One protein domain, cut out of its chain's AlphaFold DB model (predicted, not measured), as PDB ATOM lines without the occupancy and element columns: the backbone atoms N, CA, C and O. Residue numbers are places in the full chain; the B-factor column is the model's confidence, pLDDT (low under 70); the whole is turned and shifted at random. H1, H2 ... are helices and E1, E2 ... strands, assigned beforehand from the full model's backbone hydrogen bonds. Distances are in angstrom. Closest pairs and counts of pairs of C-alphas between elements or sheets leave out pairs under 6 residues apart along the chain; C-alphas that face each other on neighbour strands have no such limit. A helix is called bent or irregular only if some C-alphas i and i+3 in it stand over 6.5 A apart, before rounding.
ATOM      1  N   ALA A   5      -6.036  46.870  11.141       88.31
ATOM      2  CA  ALA A   5      -7.136  47.711  11.600       88.31
ATOM      3  C   ALA A   5      -8.370  46.864  11.936       88.31
ATOM      4  O   ALA A   5      -9.049  47.130  12.929       88.31
ATOM      5  N   LEU A   6      -8.650  45.824  11.143       89.25
ATOM      6  CA  LEU A   6      -9.688  44.845  11.474       89.25
ATOM      7  C   LEU A   6      -9.317  44.004  12.694       89.25
ATOM      8  O   LEU A   6     -10.180  43.745  13.529       89.25
ATOM      9  N   GLU A   7      -8.047  43.634  12.846       92.06
ATOM     10  CA  GLU A   7      -7.577  42.912  14.028       92.06
ATOM     11  C   GLU A   7      -7.709  43.757  15.305       92.06
ATOM     12  O   GLU A   7      -8.204  43.280  16.326       92.06
ATOM     13  N   ALA A   8      -7.322  45.037  15.253       92.56
ATOM     14  CA  ALA A   8      -7.501  45.964  16.366       92.56
ATOM     15  C   ALA A   8      -8.984  46.151  16.725       92.56
ATOM     16  O   ALA A   8      -9.339  46.070  17.900       92.56
ATOM     17  N   PHE A   9      -9.854  46.317  15.724       94.06
ATOM     18  CA  PHE A   9     -11.297  46.392  15.949       94.06
ATOM     19  C   PHE A   9     -11.844  45.110  16.591       94.06
ATOM     20  O   PHE A   9     -12.599  45.181  17.558       94.06
ATOM     21  N   PHE A  10     -11.425  43.938  16.105       95.25
ATOM     22  CA  PHE A  10     -11.841  42.656  16.667       95.25
ATOM     23  C   PHE A  10     -11.403  42.494  18.131       95.25
ATOM     24  O   PHE A  10     -12.181  42.006  18.948       95.25
ATOM     25  N   ARG A  11     -10.200  42.958  18.496       95.88
ATOM     26  CA  ARG A  11      -9.740  42.977  19.896       95.88
ATOM     27  C   ARG A  11     -10.619  43.847  20.791       95.88
ATOM     28  O   ARG A  11     -10.905  43.453  21.917       95.88
ATOM     29  N   GLU A  12     -11.048  45.014  20.320       96.81
ATOM     30  CA  GLU A  12     -11.963  45.862  21.095       96.81
ATOM     31  C   GLU A  12     -13.360  45.251  21.202       96.81
ATOM     32  O   GLU A  12     -13.957  45.266  22.281       96.81
ATOM     33  N   LEU A  13     -13.850  44.634  20.125       96.88
ATOM     34  CA  LEU A  13     -15.104  43.888  20.130       96.88
ATOM     35  C   LEU A  13     -15.079  42.755  21.168       96.88
ATOM     36  O   LEU A  13     -16.010  42.633  21.957       96.88
ATOM     37  N   GLU A  14     -13.996  41.980  21.227       96.31
ATOM     38  CA  GLU A  14     -13.834  40.881  22.185       96.31
ATOM     39  C   GLU A  14     -13.839  41.349  23.649       96.31
ATOM     40  O   GLU A  14     -14.406  40.688  24.517       96.31
ATOM     41  N   LYS A  15     -13.229  42.501  23.940       96.94
ATOM     42  CA  LYS A  15     -13.192  43.067  25.301       96.94
ATOM     43  C   LYS A  15     -14.526  43.670  25.737       96.94
ATOM     44  O   LYS A  15     -14.696  43.981  26.915       96.94
ATOM     45  N   THR A  16     -15.438  43.911  24.802       96.94
ATOM     46  CA  THR A  16     -16.679  44.635  25.074       96.94
ATOM     47  C   THR A  16     -17.681  43.734  25.786       96.94
ATOM     48  O   THR A  16     -17.872  42.570  25.427       96.94
ATOM     49  N   ARG A  17     -18.331  44.282  26.814       97.25
ATOM     50  CA  ARG A  17     -19.331  43.585  27.623       97.25
ATOM     51  C   ARG A  17     -20.632  44.373  27.666       97.25
ATOM     52  O   ARG A  17     -20.616  45.601  27.650       97.25
ATOM     53  N   ASN A  18     -21.740  43.648  27.728       95.38
ATOM     54  CA  ASN A  18     -23.064  44.182  28.009       95.38
ATOM     55  C   ASN A  18     -23.191  44.581  29.497       95.38
ATOM     56  O   ASN A  18     -22.364  44.157  30.312       95.38
ATOM     57  N   PRO A  19     -24.218  45.364  29.888       93.50
ATOM     58  CA  PRO A  19     -24.407  45.821  31.270       93.50
ATOM     59  C   PRO A  19     -24.513  44.689  32.299       93.50
ATOM     60  O   PRO A  19     -24.106  44.850  33.445       93.50
ATOM     61  N   ASN A  20     -25.009  43.520  31.889       91.94
ATOM     62  CA  ASN A  20     -25.056  42.313  32.717       91.94
ATOM     63  C   ASN A  20     -23.697  41.588  32.858       91.94
ATOM     64  O   ASN A  20     -23.633  40.504  33.435       91.94
ATOM     65  N   GLY A  21     -22.614  42.142  32.307       92.88
ATOM     66  CA  GLY A  21     -21.265  41.576  32.345       92.88
ATOM     67  C   GLY A  21     -20.987  40.495  31.294       92.88
ATOM     68  O   GLY A  21     -19.849  40.013  31.205       92.88
ATOM     69  N   THR A  22     -21.974  40.118  30.475       94.69
ATOM     70  CA  THR A  22     -21.778  39.144  29.393       94.69
ATOM     71  C   THR A  22     -20.949  39.748  28.253       94.69
ATOM     72  O   THR A  22     -21.115  40.926  27.937       94.69
ATOM     73  N   PRO A  23     -20.024  38.996  27.632       96.81
ATOM     74  CA  PRO A  23     -19.317  39.463  26.440       96.81
ATOM     75  C   PRO A  23     -20.289  39.722  25.286       96.81
ATOM     76  O   PRO A  23     -21.203  38.929  25.068       96.81
ATOM     77  N   VAL A  24     -20.062  40.791  24.514       96.56
ATOM     78  CA  VAL A  24     -20.881  41.049  23.316       96.56
ATOM     79  C   VAL A  24     -20.612  40.019  22.226       96.56
ATOM     80  O   VAL A  24     -21.533  39.638  21.519       96.56
ATOM     81  N   LEU A  25     -19.366  39.556  22.089       97.00
ATOM     82  CA  LEU A  25     -18.973  38.511  21.148       97.00
ATOM     83  C   LEU A  25     -19.052  37.147  21.839       97.00
ATOM     84  O   LEU A  25     -18.332  36.894  22.804       97.00
ATOM     85  N   CYS A  26     -19.897  36.259  21.330       94.00
ATOM     86  CA  CYS A  26     -20.147  34.952  21.924       94.00
ATOM     87  C   CYS A  26     -20.251  33.840  20.874       94.00
ATOM     88  O   CYS A  26     -20.562  34.077  19.705       94.00
ATOM     89  N   GLU A  27     -19.973  32.609  21.308       93.19
ATOM     90  CA  GLU A  27     -20.241  31.407  20.520       93.19
ATOM     91  C   GLU A  27     -21.714  31.020  20.673       93.19
ATOM     92  O   GLU A  27     -22.230  30.891  21.786       93.19
ATOM     93  N   HIS A  28     -22.385  30.799  19.550       87.88
ATOM     94  CA  HIS A  28     -23.755  30.328  19.480       87.88
ATOM     95  C   HIS A  28     -23.798  28.973  18.772       87.88
ATOM     96  O   HIS A  28     -23.034  28.711  17.845       87.88
ATOM     97  N   HIS A  29     -24.698  28.095  19.206       85.81
ATOM     98  CA  HIS A  29     -24.920  26.819  18.541       85.81
ATOM     99  C   HIS A  29     -26.082  26.935  17.573       85.81
ATOM    100  O   HIS A  29     -27.226  27.079  17.992       85.81
ATOM    101  N   GLU A  30     -25.787  26.793  16.291       77.81
ATOM    102  CA  GLU A  30     -26.804  26.729  15.264       77.81
ATOM    103  C   GLU A  30     -27.179  25.274  14.986       77.81
ATOM    104  O   GLU A  30     -26.320  24.401  14.858       77.81
ATOM    105  N   SER A  31     -28.480  25.005  14.909       69.38
ATOM    106  CA  SER A  31     -28.994  23.699  14.500       69.38
ATOM    107  C   SER A  31     -29.428  23.786  13.042       69.38
ATOM    108  O   SER A  31     -30.574  24.120  12.755       69.38
ATOM    109  N   ILE A  32     -28.507  23.509  12.116       63.97
ATOM    110  CA  ILE A  32     -28.820  23.407  10.685       63.97
ATOM    111  C   ILE A  32     -28.874  21.922  10.329       63.97
ATOM    112  O   ILE A  32     -27.876  21.217  10.448       63.97
ATOM    113  N   ASN A  33     -30.026  21.438   9.855       55.25
ATOM    114  CA  ASN A  33     -30.189  20.068   9.345       55.25
ATOM    115  C   ASN A  33     -29.685  18.977  10.315       55.25
ATOM    116  O   ASN A  33     -28.943  18.089   9.909       55.25
ATOM    117  N   GLN A  34     -30.058  19.063  11.600       58.25
ATOM    118  CA  GLN A  34     -29.670  18.133  12.682       58.25
ATOM    119  C   GLN A  34     -28.177  18.121  13.061       58.25
ATOM    120  O   GLN A  34     -27.826  17.565  14.101       58.25
ATOM    121  N   ASN A  35     -27.312  18.801  12.306       63.16
ATOM    122  CA  ASN A  35     -25.935  19.045  12.708       63.16
ATOM    123  C   ASN A  35     -25.869  20.319  13.551       63.16
ATOM    124  O   ASN A  35     -26.274  21.403  13.126       63.16
ATOM    125  N   ARG A  36     -25.363  20.175  14.777       73.38
ATOM    126  CA  ARG A  36     -25.148  21.288  15.699       73.38
ATOM    127  C   ARG A  36     -23.777  21.892  15.423       73.38
ATOM    128  O   ARG A  36     -22.783  21.363  15.909       73.38
ATOM    129  N   THR A  37     -23.734  22.986  14.675       82.12
ATOM    130  CA  THR A  37     -22.492  23.716  14.389       82.12
ATOM    131  C   THR A  37     -22.337  24.913  15.318       82.12
ATOM    132  O   THR A  37     -23.320  25.533  15.730       82.12
ATOM    133  N   ARG A  38     -21.101  25.255  15.677       87.56
ATOM    134  CA  ARG A  38     -20.780  26.494  16.396       87.56
ATOM    135  C   ARG A  38     -20.568  27.638  15.414       87.56
ATOM    136  O   ARG A  38     -19.871  27.478  14.419       87.56
ATOM    137  N   THR A  39     -21.139  28.787  15.742       90.12
ATOM    138  CA  THR A  39     -20.995  30.052  15.020       90.12
ATOM    139  C   THR A  39     -20.694  31.179  16.004       90.12
ATOM    140  O   THR A  39     -20.848  31.013  17.215       90.12
ATOM    141  N   LEU A  40     -20.281  32.337  15.495       92.88
ATOM    142  CA  LEU A  40     -20.083  33.540  16.295       92.88
ATOM    143  C   LEU A  40     -21.242  34.513  16.118       92.88
ATOM    144  O   LEU A  40     -21.700  34.780  15.004       92.88
ATOM    145  N   THR A  41     -21.659  35.100  17.230       93.75
ATOM    146  CA  THR A  41     -22.660  36.161  17.284       93.75
ATOM    147  C   THR A  41     -22.135  37.337  18.088       93.75
ATOM    148  O   THR A  41     -21.403  37.169  19.060       93.75
ATOM    149  N   VAL A  42     -22.530  38.535  17.681       96.06
ATOM    150  CA  VAL A  42     -22.318  39.787  18.396       96.06
ATOM    151  C   VAL A  42     -23.677  40.286  18.859       96.06
ATOM    152  O   VAL A  42     -24.543  40.561  18.033       96.06
ATOM    153  N   VAL A  43     -23.865  40.408  20.166       94.94
ATOM    154  CA  VAL A  43     -25.119  40.838  20.785       94.94
ATOM    155  C   VAL A  43     -24.862  42.112  21.575       94.94
ATOM    156  O   VAL A  43     -24.175  42.090  22.597       94.94
ATOM    157  N   PHE A  44     -25.431  43.220  21.104       94.75
ATOM    158  CA  PHE A  44     -25.446  44.488  21.824       94.75
ATOM    159  C   PHE A  44     -26.811  44.688  22.472       94.75
ATOM    160  O   PHE A  44     -27.798  44.859  21.758       94.75
ATOM    161  N   GLU A  45     -26.868  44.723  23.802       91.62
ATOM    162  CA  GLU A  45     -28.139  44.856  24.529       91.62
ATOM    163  C   GLU A  45     -28.784  46.242  24.412       91.62
ATOM    164  O   GLU A  45     -30.008  46.345  24.471       91.62
ATOM    165  N   ASN A  46     -27.986  47.299  24.236       90.88
ATOM    166  CA  ASN A  46     -28.466  48.678  24.126       90.88
ATOM    167  C   ASN A  46     -27.528  49.556  23.272       90.88
ATOM    168  O   ASN A  46     -26.483  49.106  22.783       90.88
ATOM    169  N   GLU A  47     -27.920  50.816  23.061       91.06
ATOM    170  CA  GLU A  47     -27.139  51.782  22.276       91.06
ATOM    171  C   GLU A  47     -25.873  52.263  22.999       91.06
ATOM    172  O   GLU A  47     -24.866  52.525  22.337       91.06
ATOM    173  N   ASP A  48     -25.873  52.309  24.333       92.69
ATOM    174  CA  ASP A  48     -24.726  52.765  25.126       92.69
ATOM    175  C   ASP A  48     -23.495  51.880  24.914       92.69
ATOM    176  O   ASP A  48     -22.398  52.391  24.684       92.69
ATOM    177  N   VAL A  49     -23.674  50.554  24.892       93.88
ATOM    178  CA  VAL A  49     -22.587  49.600  24.609       93.88
ATOM    179  C   VAL A  49     -22.035  49.808  23.197       93.88
ATOM    180  O   VAL A  49     -20.821  49.790  22.986       93.88
ATOM    181  N   ARG A  50     -22.908  50.049  22.207       93.12
ATOM    182  CA  ARG A  50     -22.475  50.333  20.828       93.12
ATOM    183  C   ARG A  50     -21.697  51.638  20.757       93.12
ATOM    184  O   ARG A  50     -20.685  51.715  20.062       93.12
ATOM    185  N   HIS A  51     -22.160  52.664  21.457       91.69
ATOM    186  CA  HIS A  51     -21.515  53.964  21.499       91.69
ATOM    187  C   HIS A  51     -20.149  53.914  22.200       91.69
ATOM    188  O   HIS A  51     -19.190  54.490  21.680       91.69
ATOM    189  N   ASP A  52     -20.024  53.179  23.308       93.31
ATOM    190  CA  ASP A  52     -18.744  52.915  23.973       93.31
ATOM    191  C   ASP A  52     -17.754  52.205  23.037       93.31
ATOM    192  O   ASP A  52     -16.639  52.691  22.830       93.31
ATOM    193  N   LEU A  53     -18.181  51.116  22.384       95.12
ATOM    194  CA  LEU A  53     -17.341  50.406  21.419       95.12
ATOM    195  C   LEU A  53     -16.891  51.329  20.281       95.12
ATOM    196  O   LEU A  53     -15.714  51.328  19.925       95.12
ATOM    197  N   ARG A  54     -17.793  52.149  19.723       93.38
ATOM    198  CA  ARG A  54     -17.431  53.120  18.678       93.38
ATOM    199  C   ARG A  54     -16.349  54.085  19.159       93.38
ATOM    200  O   ARG A  54     -15.418  54.345  18.405       93.38
ATOM    201  N   LYS A  55     -16.434  54.582  20.396       91.94
ATOM    202  CA  LYS A  55     -15.413  55.468  20.974       91.94
ATOM    203  C   LYS A  55     -14.067  54.762  21.130       91.94
ATOM    204  O   LYS A  55     -13.064  55.291  20.657       91.94
ATOM    205  N   ARG A  56     -14.046  53.573  21.742       93.50
ATOM    206  CA  ARG A  56     -12.810  52.804  21.984       93.50
ATOM    207  C   ARG A  56     -12.136  52.333  20.700       93.50
ATOM    208  O   ARG A  56     -10.916  52.334  20.614       93.50
ATOM    209  N   ALA A  57     -12.924  51.989  19.686       91.38
ATOM    210  CA  ALA A  57     -12.423  51.586  18.377       91.38
ATOM    211  C   ALA A  57     -12.227  52.757  17.393       91.38
ATOM    212  O   ALA A  57     -11.975  52.518  16.212       91.38
ATOM    213  N   HIS A  58     -12.355  54.011  17.847       88.06
ATOM    214  CA  HIS A  58     -12.207  55.218  17.020       88.06
ATOM    215  C   HIS A  58     -13.065  55.203  15.737       88.06
ATOM    216  O   HIS A  58     -12.633  55.617  14.657       88.06
ATOM    217  N   LEU A  59     -14.296  54.704  15.849       85.44
ATOM    218  CA  LEU A  59     -15.270  54.665  14.763       85.44
ATOM    219  C   LEU A  59     -16.036  55.985  14.670       85.44
ATOM    220  O   LEU A  59     -16.274  56.671  15.665       85.44
ATOM    221  N   ILE A  60     -16.471  56.327  13.460       78.44
ATOM    222  CA  ILE A  60     -17.246  57.549  13.228       78.44
ATOM    223  C   ILE A  60     -18.665  57.352  13.781       78.44
ATOM    224  O   ILE A  60     -19.334  56.372  13.445       78.44
ATOM    225  N   LEU A  61     -19.142  58.294  14.609       66.12
ATOM    226  CA  LEU A  61     -20.552  58.358  15.010       66.12
ATOM    227  C   LEU A  61     -21.401  58.632  13.761       66.12
ATOM    228  O   LEU A  61     -21.246  59.667  13.108       66.12
ATOM    229  N   GLU A  62     -22.283  57.700  13.405       62.41
ATOM    230  CA  GLU A  62     -23.098  57.787  12.193       62.41
ATOM    231  C   GLU A  62     -24.033  59.010  12.233       62.41
ATOM    232  O   GLU A  62     -25.102  58.995  12.833       62.41
ATOM    233  N   ARG A  63     -23.625  60.096  11.564       55.56
ATOM    234  CA  ARG A  63     -24.522  61.161  11.072       55.56
ATOM    235  C   ARG A  63     -24.393  61.412   9.565       55.56
ATOM    236  O   ARG A  63     -25.154  62.199   9.016       55.56
ATOM    237  N   LYS A  64     -23.455  60.748   8.875       50.34
ATOM    238  CA  LYS A  64     -23.289  60.813   7.410       50.34
ATOM    239  C   LYS A  64     -23.047  59.403   6.856       50.34
ATOM    240  O   LYS A  64     -22.076  58.739   7.207       50.34
ATOM    241  N   SER A  65     -23.978  58.947   6.028       46.88
ATOM    242  CA  SER A  65     -24.334  57.551   5.729       46.88
ATOM    243  C   SER A  65     -23.392  56.758   4.805       46.88
ATOM    244  O   SER A  65     -23.820  55.795   4.175       46.88
ATOM    245  N   SER A  66     -22.101  57.084   4.705       54.19
ATOM    246  CA  SER A  66     -21.215  56.378   3.759       54.19
ATOM    247  C   SER A  66     -19.796  56.096   4.245       54.19
ATOM    248  O   SER A  66     -19.045  55.434   3.528       54.19
ATOM    249  N   ALA A  67     -19.423  56.467   5.470       62.22
ATOM    250  CA  ALA A  67     -18.055  56.266   5.943       62.22
ATOM    251  C   ALA A  67     -17.694  54.776   6.030       62.22
ATOM    252  O   ALA A  67     -18.440  54.002   6.612       62.22
ATOM    253  N   SER A  68     -16.553  54.361   5.479       67.38
ATOM    254  CA  SER A  68     -15.996  53.000   5.610       67.38
ATOM    255  C   SER A  68     -15.676  52.604   7.060       67.38
ATOM    256  O   SER A  68     -15.445  51.432   7.339       67.38
ATOM    257  N   ASN A  69     -15.691  53.569   7.983       76.62
ATOM    258  CA  ASN A  69     -15.311  53.415   9.383       76.62
ATOM    259  C   ASN A  69     -16.508  53.462  10.355       76.62
ATOM    260  O   ASN A  69     -16.395  54.001  11.456       76.62
ATOM    261  N   SER A  70     -17.672  52.962   9.931       86.94
ATOM    262  CA  SER A  70     -18.843  52.819  10.802       86.94
ATOM    263  C   SER A  70     -18.940  51.415  11.409       86.94
ATOM    264  O   SER A  70     -18.395  50.453  10.862       86.94
ATOM    265  N   LEU A  71     -19.631  51.287  12.549       90.31
ATOM    266  CA  LEU A  71     -19.756  50.014  13.271       90.31
ATOM    267  C   LEU A  71     -20.396  48.900  12.418       90.31
ATOM    268  O   LEU A  71     -19.776  47.842  12.307       90.31
ATOM    269  N   PRO A  72     -21.555  49.111  11.755       89.12
ATOM    270  CA  PRO A  72     -22.143  48.088  10.889       89.12
ATOM    271  C   PRO A  72     -21.194  47.637   9.778       89.12
ATOM    272  O   PRO A  72     -21.091  46.447   9.498       89.12
ATOM    273  N   LYS A  73     -20.443  48.569   9.179       86.56
ATOM    274  CA  LYS A  73     -19.478  48.233   8.128       86.56
ATOM    275  C   LYS A  73     -18.279  47.463   8.654       86.56
ATOM    276  O   LYS A  73     -17.844  46.534   7.987       86.56
ATOM    277  N   LYS A  74     -17.758  47.801   9.834       89.38
ATOM    278  CA  LYS A  74     -16.659  47.053  10.461       89.38
ATOM    279  C   LYS A  74     -17.077  45.632  10.835       89.38
ATOM    280  O   LYS A  74     -16.323  44.695  10.588       89.38
ATOM    281  N   LEU A  75     -18.293  45.459  11.351       91.62
ATOM    282  CA  LEU A  75     -18.876  44.139  11.601       91.62
ATOM    283  C   LEU A  75     -19.055  43.353  10.296       91.62
ATOM    284  O   LEU A  75     -18.616  42.209  10.211       91.62
ATOM    285  N   HIS A  76     -19.578  43.993   9.251       88.19
ATOM    286  CA  HIS A  76     -19.720  43.384   7.929       88.19
ATOM    287  C   HIS A  76     -18.369  43.011   7.298       88.19
ATOM    288  O   HIS A  76     -18.233  41.936   6.718       88.19
ATOM    289  N   GLN A  77     -17.333  43.841   7.466       87.25
ATOM    290  CA  GLN A  77     -15.969  43.525   7.035       87.25
ATOM    291  C   GLN A  77     -15.425  42.282   7.741       87.25
ATOM    292  O   GLN A  77     -14.738  41.497   7.105       87.25
ATOM    293  N   LEU A  78     -15.767  42.062   9.013       89.56
ATOM    294  CA  LEU A  78     -15.476  40.822   9.741       89.56
ATOM    295  C   LEU A  78     -16.412  39.654   9.353       89.56
ATOM    296  O   LEU A  78     -16.281  38.548   9.866       89.56
ATOM    297  N   GLY A  79     -17.350  39.861   8.431       89.62
ATOM    298  CA  GLY A  79     -18.299  38.844   7.985       89.62
ATOM    299  C   GLY A  79     -19.506  38.658   8.902       89.62
ATOM    300  O   GLY A  79     -20.195  37.654   8.762       89.62
ATOM    301  N   PHE A  80     -19.768  39.579   9.832       90.88
ATOM    302  CA  PHE A  80     -20.993  39.580  10.631       90.88
ATOM    303  C   PHE A  80     -22.099  40.365   9.923       90.88
ATOM    304  O   PHE A  80     -21.919  41.526   9.561       90.88
ATOM    305  N   GLU A  81     -23.266  39.751   9.786       90.06
ATOM    306  CA  GLU A  81     -24.462  40.342   9.186       90.06
ATOM    307  C   GLU A  81     -25.528  40.579  10.250       90.06
ATOM    308  O   GLU A  81     -25.622  39.830  11.219       90.06
ATOM    309  N   HIS A  82     -26.359  41.607  10.075       89.88
ATOM    310  CA  HIS A  82     -27.459  41.874  11.005       89.88
ATOM    311  C   HIS A  82     -28.481  40.731  10.959       89.88
ATOM    312  O   HIS A  82     -29.162  40.528   9.952       89.88
ATOM    313  N   ASP A  83     -28.628  40.016  12.073       88.06
ATOM    314  CA  ASP A  83     -29.660  39.005  12.256       88.06
ATOM    315  C   ASP A  83     -30.960  39.666  12.730       88.06
ATOM    316  O   ASP A  83     -31.191  39.910  13.921       88.06
ATOM    317  N   ARG A  84     -31.821  39.989  11.761       82.31
ATOM    318  CA  ARG A  84     -33.124  40.617  12.020       82.31
ATOM    319  C   ARG A  84     -34.072  39.709  12.802       82.31
ATOM    320  O   ARG A  84     -34.907  40.232  13.528       82.31
ATOM    321  N   LEU A  85     -33.948  38.387  12.657       79.50
ATOM    322  CA  LEU A  85     -34.818  37.416  13.322       79.50
ATOM    323  C   LEU A  85     -34.465  37.306  14.807       79.50
ATOM    324  O   LEU A  85     -35.346  37.355  15.659       79.50
ATOM    325  N   MET A  86     -33.173  37.220  15.132       77.56
ATOM    326  CA  MET A  86     -32.728  37.218  16.527       77.56
ATOM    327  C   MET A  86     -32.947  38.577  17.201       77.56
ATOM    328  O   MET A  86     -33.322  38.621  18.369       77.56
ATOM    329  N   SER A  87     -32.773  39.680  16.463       77.12
ATOM    330  CA  SER A  87     -33.019  41.029  16.995       77.12
ATOM    331  C   SER A  87     -34.506  41.289  17.277       77.12
ATOM    332  O   SER A  87     -34.840  41.957  18.249       77.12
ATOM    333  N   SER A  88     -35.426  40.759  16.464       71.19
ATOM    334  CA  SER A  88     -36.869  40.922  16.704       71.19
ATOM    335  C   SER A  88     -37.407  40.008  17.808       71.19
ATOM    336  O   SER A  88     -38.415  40.333  18.432       71.19
ATOM    337  N   ALA A  89     -36.734  38.887  18.084       69.75
ATOM    338  CA  ALA A  89     -37.077  37.992  19.187       69.75
ATOM    339  C   ALA A  89     -36.750  38.590  20.568       69.75
ATOM    340  O   ALA A  89     -37.302  38.156  21.583       69.75
ATOM    341  N   THR A  90     -35.866  39.588  20.632       65.38
ATOM    342  CA  THR A  90     -35.578  40.298  21.878       65.38
ATOM    343  C   THR A  90     -36.643  41.349  22.172       65.38
ATOM    344  O   THR A  90     -36.954  42.189  21.339       65.38
ATOM    345  N   LYS A  91     -37.177  41.344  23.402       68.31
ATOM    346  CA  LYS A  91     -38.199  42.306  23.865       68.31
ATOM    347  C   LYS A  91     -37.704  43.759  23.929       68.31
ATOM    348  O   LYS A  91     -38.510  44.660  24.130       68.31
ATOM    349  N   ASN A  92     -36.395  43.975  23.807       73.19
ATOM    350  CA  ASN A  92     -35.780  45.292  23.830       73.19
ATOM    351  C   ASN A  92     -35.530  45.771  22.395       73.19
ATOM    352  O   ASN A  92     -34.691  45.204  21.696       73.19
ATOM    353  N   SER A  93     -36.221  46.835  21.979       70.44
ATOM    354  CA  SER A  93     -36.070  47.451  20.653       70.44
ATOM    355  C   SER A  93     -34.677  48.023  20.394       70.44
ATOM    356  O   SER A  93     -34.331  48.297  19.249       70.44
ATOM    357  N   GLU A  94     -33.874  48.216  21.441       82.94
ATOM    358  CA  GLU A  94     -32.499  48.695  21.322       82.94
ATOM    359  C   GLU A  94     -31.477  47.571  21.155       82.94
ATOM    360  O   GLU A  94     -30.307  47.855  20.888       82.94
ATOM    361  N   CYS A  95     -31.887  46.310  21.290       88.31
ATOM    362  CA  CYS A  95     -31.004  45.173  21.093       88.31
ATOM    363  C   CYS A  95     -30.663  45.019  19.603       88.31
ATOM    364  O   CYS A  95     -31.540  45.060  18.739       88.31
ATOM    365  N   SER A  96     -29.384  44.818  19.287       91.75
ATOM    366  CA  SER A  96     -28.961  44.431  17.939       91.75
ATOM    367  C   SER A  96     -28.090  43.189  17.978       91.75
ATOM    368  O   SER A  96     -27.137  43.091  18.752       91.75
ATOM    369  N   VAL A  97     -28.435  42.238  17.115       93.00
ATOM    370  CA  VAL A  97     -27.737  40.964  16.979       93.00
ATOM    371  C   VAL A  97     -27.112  40.895  15.597       93.00
ATOM    372  O   VAL A  97     -27.800  41.034  14.590       93.00
ATOM    373  N   TYR A  98     -25.812  40.653  15.537       93.56
ATOM    374  CA  TYR A  98     -25.096  40.373  14.302       93.56
ATOM    375  C   TYR A  98     -24.543  38.960  14.357       93.56
ATOM    376  O   TYR A  98     -23.985  38.540  15.366       93.56
ATOM    377  N   LYS A  99     -24.671  38.213  13.273       91.62
ATOM    378  CA  LYS A  99     -24.261  36.818  13.196       91.62
ATOM    379  C   LYS A  99     -23.240  36.650  12.090       91.62
ATOM    380  O   LYS A  99     -23.398  37.222  11.014       91.62
ATOM    381  N   LEU A 100     -22.198  35.869  12.352       90.44
ATOM    382  CA  LEU A 100     -21.227  35.515  11.328       90.44
ATOM    383  C   LEU A 100     -21.957  34.825  10.167       90.44
ATOM    384  O   LEU A 100     -22.732  33.894  10.403       90.44
ATOM    385  N   THR A 101     -21.740  35.288   8.930       85.50
ATOM    386  CA  THR A 101     -22.426  34.756   7.746       85.50
ATOM    387  C   THR A 101     -22.359  33.231   7.724       85.50
ATOM    388  O   THR A 101     -21.351  32.635   8.102       85.50
ATOM    389  N   ASN A 102     -23.444  32.602   7.271       72.31
ATOM    390  CA  ASN A 102     -23.616  31.153   7.278       72.31
ATOM    391  C   ASN A 102     -22.390  30.394   6.719       72.31
ATOM    392  O   ASN A 102     -21.895  30.689   5.629       72.31
ATOM    393  N   HIS A 103     -21.943  29.399   7.481       73.75
ATOM    394  CA  HIS A 103     -20.866  28.451   7.186       73.75
ATOM    395  C   HIS A 103     -21.349  27.041   7.489       73.75
ATOM    396  O   HIS A 103     -20.850  26.358   8.386       73.75
ATOM    397  N   SER A 104     -22.337  26.589   6.727       65.56
ATOM    398  CA  SER A 104     -22.807  25.218   6.840       65.56
ATOM    399  C   SER A 104     -21.629  24.241   6.704       65.56
ATOM    400  O   SER A 104     -20.907  24.230   5.705       65.56
ATOM    401  N   GLY A 105     -21.423  23.436   7.747       73.50
ATOM    402  CA  GLY A 105     -20.416  22.373   7.770       73.50
ATOM    403  C   GLY A 105     -19.077  22.706   8.432       73.50
ATOM    404  O   GLY A 105     -18.184  21.867   8.361       73.50
ATOM    405  N   TYR A 106     -18.921  23.865   9.080       80.88
ATOM    406  CA  TYR A 106     -17.709  24.188   9.847       80.88
ATOM    407  C   TYR A 106     -18.057  24.656  11.260       80.88
ATOM    408  O   TYR A 106     -18.991  25.428  11.440       80.88
ATOM    409  N   ASP A 107     -17.281  24.221  12.253       85.31
ATOM    410  CA  ASP A 107     -17.375  24.739  13.619       85.31
ATOM    411  C   ASP A 107     -16.479  25.970  13.772       85.31
ATOM    412  O   ASP A 107     -15.261  25.867  13.945       85.31
ATOM    413  N   VAL A 108     -17.081  27.159  13.730       88.44
ATOM    414  CA  VAL A 108     -16.355  28.421  13.896       88.44
ATOM    415  C   VAL A 108     -16.436  28.870  15.351       88.44
ATOM    416  O   VAL A 108     -17.295  29.650  15.755       88.44
ATOM    417  N   THR A 109     -15.499  28.359  16.147       91.25
ATOM    418  CA  THR A 109     -15.223  28.855  17.506       91.25
ATOM    419  C   THR A 109     -14.520  30.213  17.471       91.25
ATOM    420  O   THR A 109     -13.940  30.606  16.453       91.25
ATOM    421  N   LEU A 110     -14.486  30.913  18.607       92.38
ATOM    422  CA  LEU A 110     -13.765  32.180  18.740       92.38
ATOM    423  C   LEU A 110     -12.280  32.003  18.399       92.38
ATOM    424  O   LEU A 110     -11.689  32.831  17.705       92.38
ATOM    425  N   ASN A 111     -11.681  30.898  18.844       92.06
ATOM    426  CA  ASN A 111     -10.278  30.613  18.569       92.06
ATOM    427  C   ASN A 111     -10.037  30.213  17.102       92.06
ATOM    428  O   ASN A 111      -9.064  30.682  16.511       92.06
ATOM    429  N   ALA A 112     -10.941  29.445  16.477       91.31
ATOM    430  CA  ALA A 112     -10.871  29.160  15.038       91.31
ATOM    431  C   ALA A 112     -10.927  30.454  14.219       91.31
ATOM    432  O   ALA A 112     -10.138  30.664  13.298       91.31
ATOM    433  N   TYR A 113     -11.821  31.367  14.602       92.06
ATOM    434  CA  TYR A 113     -11.933  32.661  13.952       92.06
ATOM    435  C   TYR A 113     -10.642  33.470  14.072       92.06
ATOM    436  O   TYR A 113     -10.125  33.938  13.064       92.06
ATOM    437  N   LYS A 114     -10.063  33.576  15.271       91.81
ATOM    438  CA  LYS A 114      -8.817  34.322  15.511       91.81
ATOM    439  C   LYS A 114      -7.597  33.759  14.792       91.81
ATOM    440  O   LYS A 114      -6.754  34.527  14.349       91.81
ATOM    441  N   THR A 115      -7.475  32.437  14.732       90.44
ATOM    442  CA  THR A 115      -6.250  31.773  14.260       90.44
ATOM    443  C   THR A 115      -6.285  31.449  12.773       90.44
ATOM    444  O   THR A 115      -5.236  31.404  12.140       90.44
ATOM    445  N   VAL A 116      -7.477  31.256  12.201       89.75
ATOM    446  CA  VAL A 116      -7.637  30.830  10.806       89.75
ATOM    447  C   VAL A 116      -8.281  31.925   9.959       89.75
ATOM    448  O   VAL A 116      -7.753  32.297   8.914       89.75
ATOM    449  N   ILE A 117      -9.414  32.475  10.398       89.25
ATOM    450  CA  ILE A 117     -10.224  33.375   9.563       89.25
ATOM    451  C   ILE A 117      -9.680  34.808   9.602       89.25
ATOM    452  O   ILE A 117      -9.439  35.402   8.552       89.25
ATOM    453  N   LEU A 118      -9.449  35.365  10.789       89.75
ATOM    454  CA  LEU A 118      -9.009  36.748  10.984       89.75
ATOM    455  C   LEU A 118      -7.661  37.072  10.295       89.75
ATOM    456  O   LEU A 118      -7.560  38.119   9.655       89.75
ATOM    457  N   PRO A 119      -6.642  36.191  10.300       88.88
ATOM    458  CA  PRO A 119      -5.376  36.469   9.614       88.88
ATOM    459  C   PRO A 119      -5.496  36.496   8.085       88.88
ATOM    460  O   PRO A 119      -4.619  37.014   7.396       88.88
ATOM    461  N   SER A 120      -6.585  35.945   7.540       85.56
ATOM    462  CA  SER A 120      -6.835  35.894   6.099       85.56
ATOM    463  C   SER A 120      -7.499  37.160   5.542       85.56
ATOM    464  O   SER A 120      -7.807  37.222   4.350       85.56
ATOM    465  N   PHE A 121      -7.782  38.172   6.370       85.44
ATOM    466  CA  PHE A 121      -8.211  39.485   5.877       85.44
ATOM    467  C   PHE A 121      -7.009  40.258   5.356       85.44
ATOM    468  O   PHE A 121      -6.026  40.423   6.065       85.44
ATOM    469  N   SER A 122      -7.097  40.738   4.119       81.56
ATOM    470  CA  SER A 122      -6.058  41.543   3.484       81.56
ATOM    471  C   SER A 122      -6.611  42.933   3.159       81.56
ATOM    472  O   SER A 122      -7.720  43.026   2.629       81.56
ATOM    473  N   PRO A 123      -5.851  44.013   3.414       76.06
ATOM    474  CA  PRO A 123      -6.279  45.373   3.086       76.06
ATOM    475  C   PRO A 123      -6.291  45.650   1.572       76.06
ATOM    476  O   PRO A 123      -6.926  46.595   1.120       76.06
ATOM    477  N   LEU A 124      -5.591  44.831   0.777       74.69
ATOM    478  CA  LEU A 124      -5.473  44.980  -0.684       74.69
ATOM    479  C   LEU A 124      -6.674  44.420  -1.453       74.69
ATOM    480  O   LEU A 124      -6.692  44.397  -2.681       74.69
ATOM    481  N   ASP A 125      -7.637  43.881  -0.728       69.25
ATOM    482  CA  ASP A 125      -8.605  42.955  -1.255       69.25
ATOM    483  C   ASP A 125      -9.911  43.753  -1.505       69.25
ATOM    484  O   ASP A 125     -10.575  44.158  -0.547       69.25
ATOM    485  N   PRO A 126     -10.321  43.990  -2.769       59.62
ATOM    486  CA  PRO A 126     -11.235  45.085  -3.130       59.62
ATOM    487  C   PRO A 126     -12.720  44.854  -2.797       59.62
ATOM    488  O   PRO A 126     -13.492  45.812  -2.759       59.62
ATOM    489  N   SER A 127     -13.141  43.610  -2.543       55.19
ATOM    490  CA  SER A 127     -14.528  43.278  -2.194       55.19
ATOM    491  C   SER A 127     -14.688  43.184  -0.681       55.19
ATOM    492  O   SER A 127     -14.323  42.194  -0.063       55.19
ATOM    493  N   TYR A 128     -15.228  44.210  -0.034       59.53
ATOM    494  CA  TYR A 128     -15.575  44.116   1.392       59.53
ATOM    495  C   TYR A 128     -16.908  43.398   1.631       59.53
ATOM    496  O   TYR A 128     -17.283  43.201   2.785       59.53
ATOM    497  N   LEU A 129     -17.618  43.017   0.562       51.78
ATOM    498  CA  LEU A 129     -18.932  42.408   0.670       51.78
ATOM    499  C   LEU A 129     -18.797  40.908   0.935       51.78
ATOM    500  O   LEU A 129     -18.367  40.143   0.080       51.78
ATOM    501  N   ASN A 130     -19.212  40.482   2.123       62.47
ATOM    502  CA  ASN A 130     -19.388  39.074   2.473       62.47
ATOM    503  C   ASN A 130     -18.128  38.189   2.340       62.47
ATOM    504  O   ASN A 130     -18.179  37.026   1.935       62.47
ATOM    505  N   ARG A 131     -16.984  38.737   2.755       68.56
ATOM    506  CA  ARG A 131     -15.662  38.089   2.766       68.56
ATOM    507  C   ARG A 131     -15.644  36.692   3.375       68.56
ATOM    508  O   ARG A 131     -14.878  35.830   2.955       68.56
ATOM    509  N   PHE A 132     -16.453  36.465   4.402       75.69
ATOM    510  CA  PHE A 132     -16.546  35.145   4.998       75.69
ATOM    511  C   PHE A 132     -17.181  34.135   4.027       75.69
ATOM    512  O   PHE A 132     -16.587  33.092   3.775       75.69
ATOM    513  N   LYS A 133     -18.302  34.477   3.378       77.69
ATOM    514  CA  LYS A 133     -18.902  33.653   2.319       77.69
ATOM    515  C   LYS A 133     -17.926  33.414   1.163       77.69
ATOM    516  O   LYS A 133     -17.773  32.267   0.753       77.69
ATOM    517  N   GLU A 134     -17.228  34.456   0.702       76.31
ATOM    518  CA  GLU A 134     -16.186  34.337  -0.334       76.31
ATOM    519  C   GLU A 134     -15.138  33.277   0.041       76.31
ATOM    520  O   GLU A 134     -14.779  32.436  -0.784       76.31
ATOM    521  N   ARG A 135     -14.691  33.242   1.304       76.69
ATOM    522  CA  ARG A 135     -13.727  32.236   1.788       76.69
ATOM    523  C   ARG A 135     -14.257  30.815   1.768       76.69
ATOM    524  O   ARG A 135     -13.489  29.880   1.540       76.69
ATOM    525  N   MET A 136     -15.559  30.652   1.965       81.31
ATOM    526  CA  MET A 136     -16.191  29.338   1.928       81.31
ATOM    527  C   MET A 136     -16.455  28.853   0.493       81.31
ATOM    528  O   MET A 136     -16.591  27.647   0.279       81.31
ATOM    529  N   THR A 137     -16.475  29.749  -0.502       80.44
ATOM    530  CA  THR A 137     -16.826  29.407  -1.891       80.44
ATOM    531  C   THR A 137     -15.664  29.475  -2.881       80.44
ATOM    532  O   THR A 137     -15.593  28.651  -3.791       80.44
ATOM    533  N   GLU A 138     -14.748  30.435  -2.753       82.00
ATOM    534  CA  GLU A 138     -13.720  30.677  -3.767       82.00
ATOM    535  C   GLU A 138     -12.507  29.745  -3.633       82.00
ATOM    536  O   GLU A 138     -11.992  29.462  -2.545       82.00
ATOM    537  N   ARG A 139     -11.978  29.314  -4.785       84.06
ATOM    538  CA  ARG A 139     -10.836  28.389  -4.862       84.06
ATOM    539  C   ARG A 139      -9.573  28.945  -4.200       84.06
ATOM    540  O   ARG A 139      -8.845  28.183  -3.570       84.06
ATOM    541  N   LYS A 140      -9.332  30.261  -4.277       82.25
ATOM    542  CA  LYS A 140      -8.147  30.904  -3.674       82.25
ATOM    543  C   LYS A 140      -8.082  30.764  -2.144       82.25
ATOM    544  O   LYS A 140      -6.997  30.797  -1.572       82.25
ATOM    545  N   TYR A 141      -9.217  30.516  -1.488       84.25
ATOM    546  CA  TYR A 141      -9.315  30.322  -0.039       84.25
ATOM    547  C   TYR A 141      -9.427  28.848   0.372       84.25
ATOM    548  O   TYR A 141      -9.868  28.537   1.477       84.25
ATOM    549  N   GLN A 142      -9.023  27.911  -0.495       86.38
ATOM    550  CA  GLN A 142      -9.035  26.478  -0.174       86.38
ATOM    551  C   GLN A 142      -8.268  26.164   1.123       86.38
ATOM    552  O   GLN A 142      -8.790  25.460   1.978       86.38
ATOM    553  N   HIS A 143      -7.101  26.781   1.320       86.62
ATOM    554  CA  HIS A 143      -6.282  26.606   2.523       86.62
ATOM    555  C   HIS A 143      -7.012  26.977   3.830       86.62
ATOM    556  O   HIS A 143      -6.794  26.334   4.854       86.62
ATOM    557  N   ILE A 144      -7.906  27.975   3.806       87.56
ATOM    558  CA  ILE A 144      -8.734  28.361   4.963       87.56
ATOM    559  C   ILE A 144      -9.747  27.264   5.275       87.56
ATOM    560  O   ILE A 144      -9.890  26.868   6.426       87.56
ATOM    561  N   ARG A 145     -10.418  26.733   4.249       88.31
ATOM    562  CA  ARG A 145     -11.386  25.638   4.401       88.31
ATOM    563  C   ARG A 145     -10.728  24.359   4.904       88.31
ATOM    564  O   ARG A 145     -11.273  23.717   5.797       88.31
ATOM    565  N   ASP A 146      -9.557  24.021   4.378       87.81
ATOM    566  CA  ASP A 146      -8.796  22.855   4.828       87.81
ATOM    567  C   ASP A 146      -8.342  23.034   6.282       87.81
ATOM    568  O   ASP A 146      -8.481  22.120   7.092       87.81
ATOM    569  N   SER A 147      -7.888  24.237   6.643       87.94
ATOM    570  CA  SER A 147      -7.521  24.572   8.022       87.94
ATOM    571  C   SER A 147      -8.718  24.470   8.965       87.94
ATOM    572  O   SER A 147      -8.602  23.832  10.000       87.94
ATOM    573  N   LEU A 148      -9.882  25.022   8.601       88.19
ATOM    574  CA  LEU A 148     -11.106  24.925   9.407       88.19
ATOM    575  C   LEU A 148     -11.618  23.485   9.534       88.19
ATOM    576  O   LEU A 148     -12.114  23.115  10.590       88.19
ATOM    577  N   ARG A 149     -11.487  22.663   8.486       86.31
ATOM    578  CA  ARG A 149     -11.877  21.243   8.523       86.31
ATOM    579  C   ARG A 149     -10.991  20.430   9.466       86.31
ATOM    580  O   ARG A 149     -11.483  19.530  10.137       86.31
ATOM    581  N   ASN A 150      -9.698  20.737   9.492       84.44
ATOM    582  CA  ASN A 150      -8.714  20.038  10.317       84.44
ATOM    583  C   ASN A 150      -8.533  20.676  11.702       84.44
ATOM    584  O   ASN A 150      -7.813  20.135  12.541       84.44
ATOM    585  N   TYR A 151      -9.153  21.832  11.941       83.25
ATOM    586  CA  TYR A 151      -9.024  22.565  13.185       83.25
ATOM    587  C   TYR A 151      -9.680  21.779  14.321       83.25
ATOM    588  O   TYR A 151     -10.895  21.590  14.363       83.25
TER     589      TYR A 151
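AT A GLANCE: This is residues 5 to 151 of the 226 residues of an uncharacterized protein of Xenorhabdus innexi (UniProt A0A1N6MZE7). A strongly twisted sheet of four strands has H3 over one face and the short H4 on the opposite face. H1 and H2 gather near H3 toward one end of the model, while H5, H6 and H7 form a second cluster toward the other end. The printed part has 147 residues, with seven named helices and four strands in the order H1 E1 E2 H2 H3 E3 H4 E4 H5 H6 H7; the class is mixed, helices and strands. The sheet runs E1 E2 E4 E3, all antiparallel. The whole is compact, with a radius of gyration of the C-alphas of 15.3 A and spans of 39 by 38 by 23 A.

IN THESE COORDINATES: H1, residues 5 to 15, begins at C-alpha 5 (-7.136, 47.711, 11.600) and is 15.7 A long. E1, residues 25 to 32, is 20.8 A long, and E2, residues 35 to 44, is 27.0 A. H2 is residues 47 to 56, H3 residues 71 to 77, E3 residues 80 to 82, H4 residues 84 to 89 and E4 residues 96 to 100. H5 is residues 110 to 120, 14.9 A, and H6 residues 131 to 137. H7, residues 139 to 150, is 17.5 A long and ends at C-alpha 150 (-8.714, 20.038, 10.317). H5 is only just irregular, with C-alphas 115 and 118 6.6 A apart; H7 is irregular, with C-alphas 140 and 143 7.8 A apart.

HOW THE PARTS SIT: E1 and E2 form a hairpin, with N 28 and O 39 2.8 A apart, within hydrogen-bond range. Between the antiparallel neighbours E2 and E4, N 42 and O 98 are within hydrogen-bond range at 2.7 A, and between the antiparallel neighbours E4 and E3, N 81 and O 99 are within hydrogen-bond range at 2.8 A. E2, H2 H3 and E3 make a split strand-helix-strand unit, two strands running the same way with E4 between them, its crossover right-handed. H3 lies over E3 at a height over the sheet of 8.7 A. H4 stands up from the sheet, its line rising 45 degrees. H1, H2 and H5 only graze the sheet, H2 only just on it with 5 pairs of C-alphas within 10 A. H1 and H3 only just touch, with 3 pairs of C-alphas within 8 A, the closest being Leu 6 and Lys 74, 7.4 A. H7 touches H5 with residues 144 to 148 alone, at a shallow tilt of 22 degrees, opposite ways; their closest C-alphas are Val 116 and Ile 144, 6.4 A. H6 and H7 touch only at the corner, Arg 135 and Tyr 141 being closest at 5.1 A between C-alphas. Every O i to N i+4 pair is within hydrogen-bond range in H1, H2, H3, H4 and H6, against 4 of 7 in H5 and 6 of 8 in H7.

THE WHOLE: The C-alphas farthest apart, those of Arg 63 and Asn 150, are 44.1 A apart. The printed part has no cut, and the link from H2 to H3, residues 57 to 70, is long. Mean pLDDT of the printed part is 83.5, with 24 residues under 70: residues 31 to 35, 61 to 68, 89 to 91, 104 and 125 to 131.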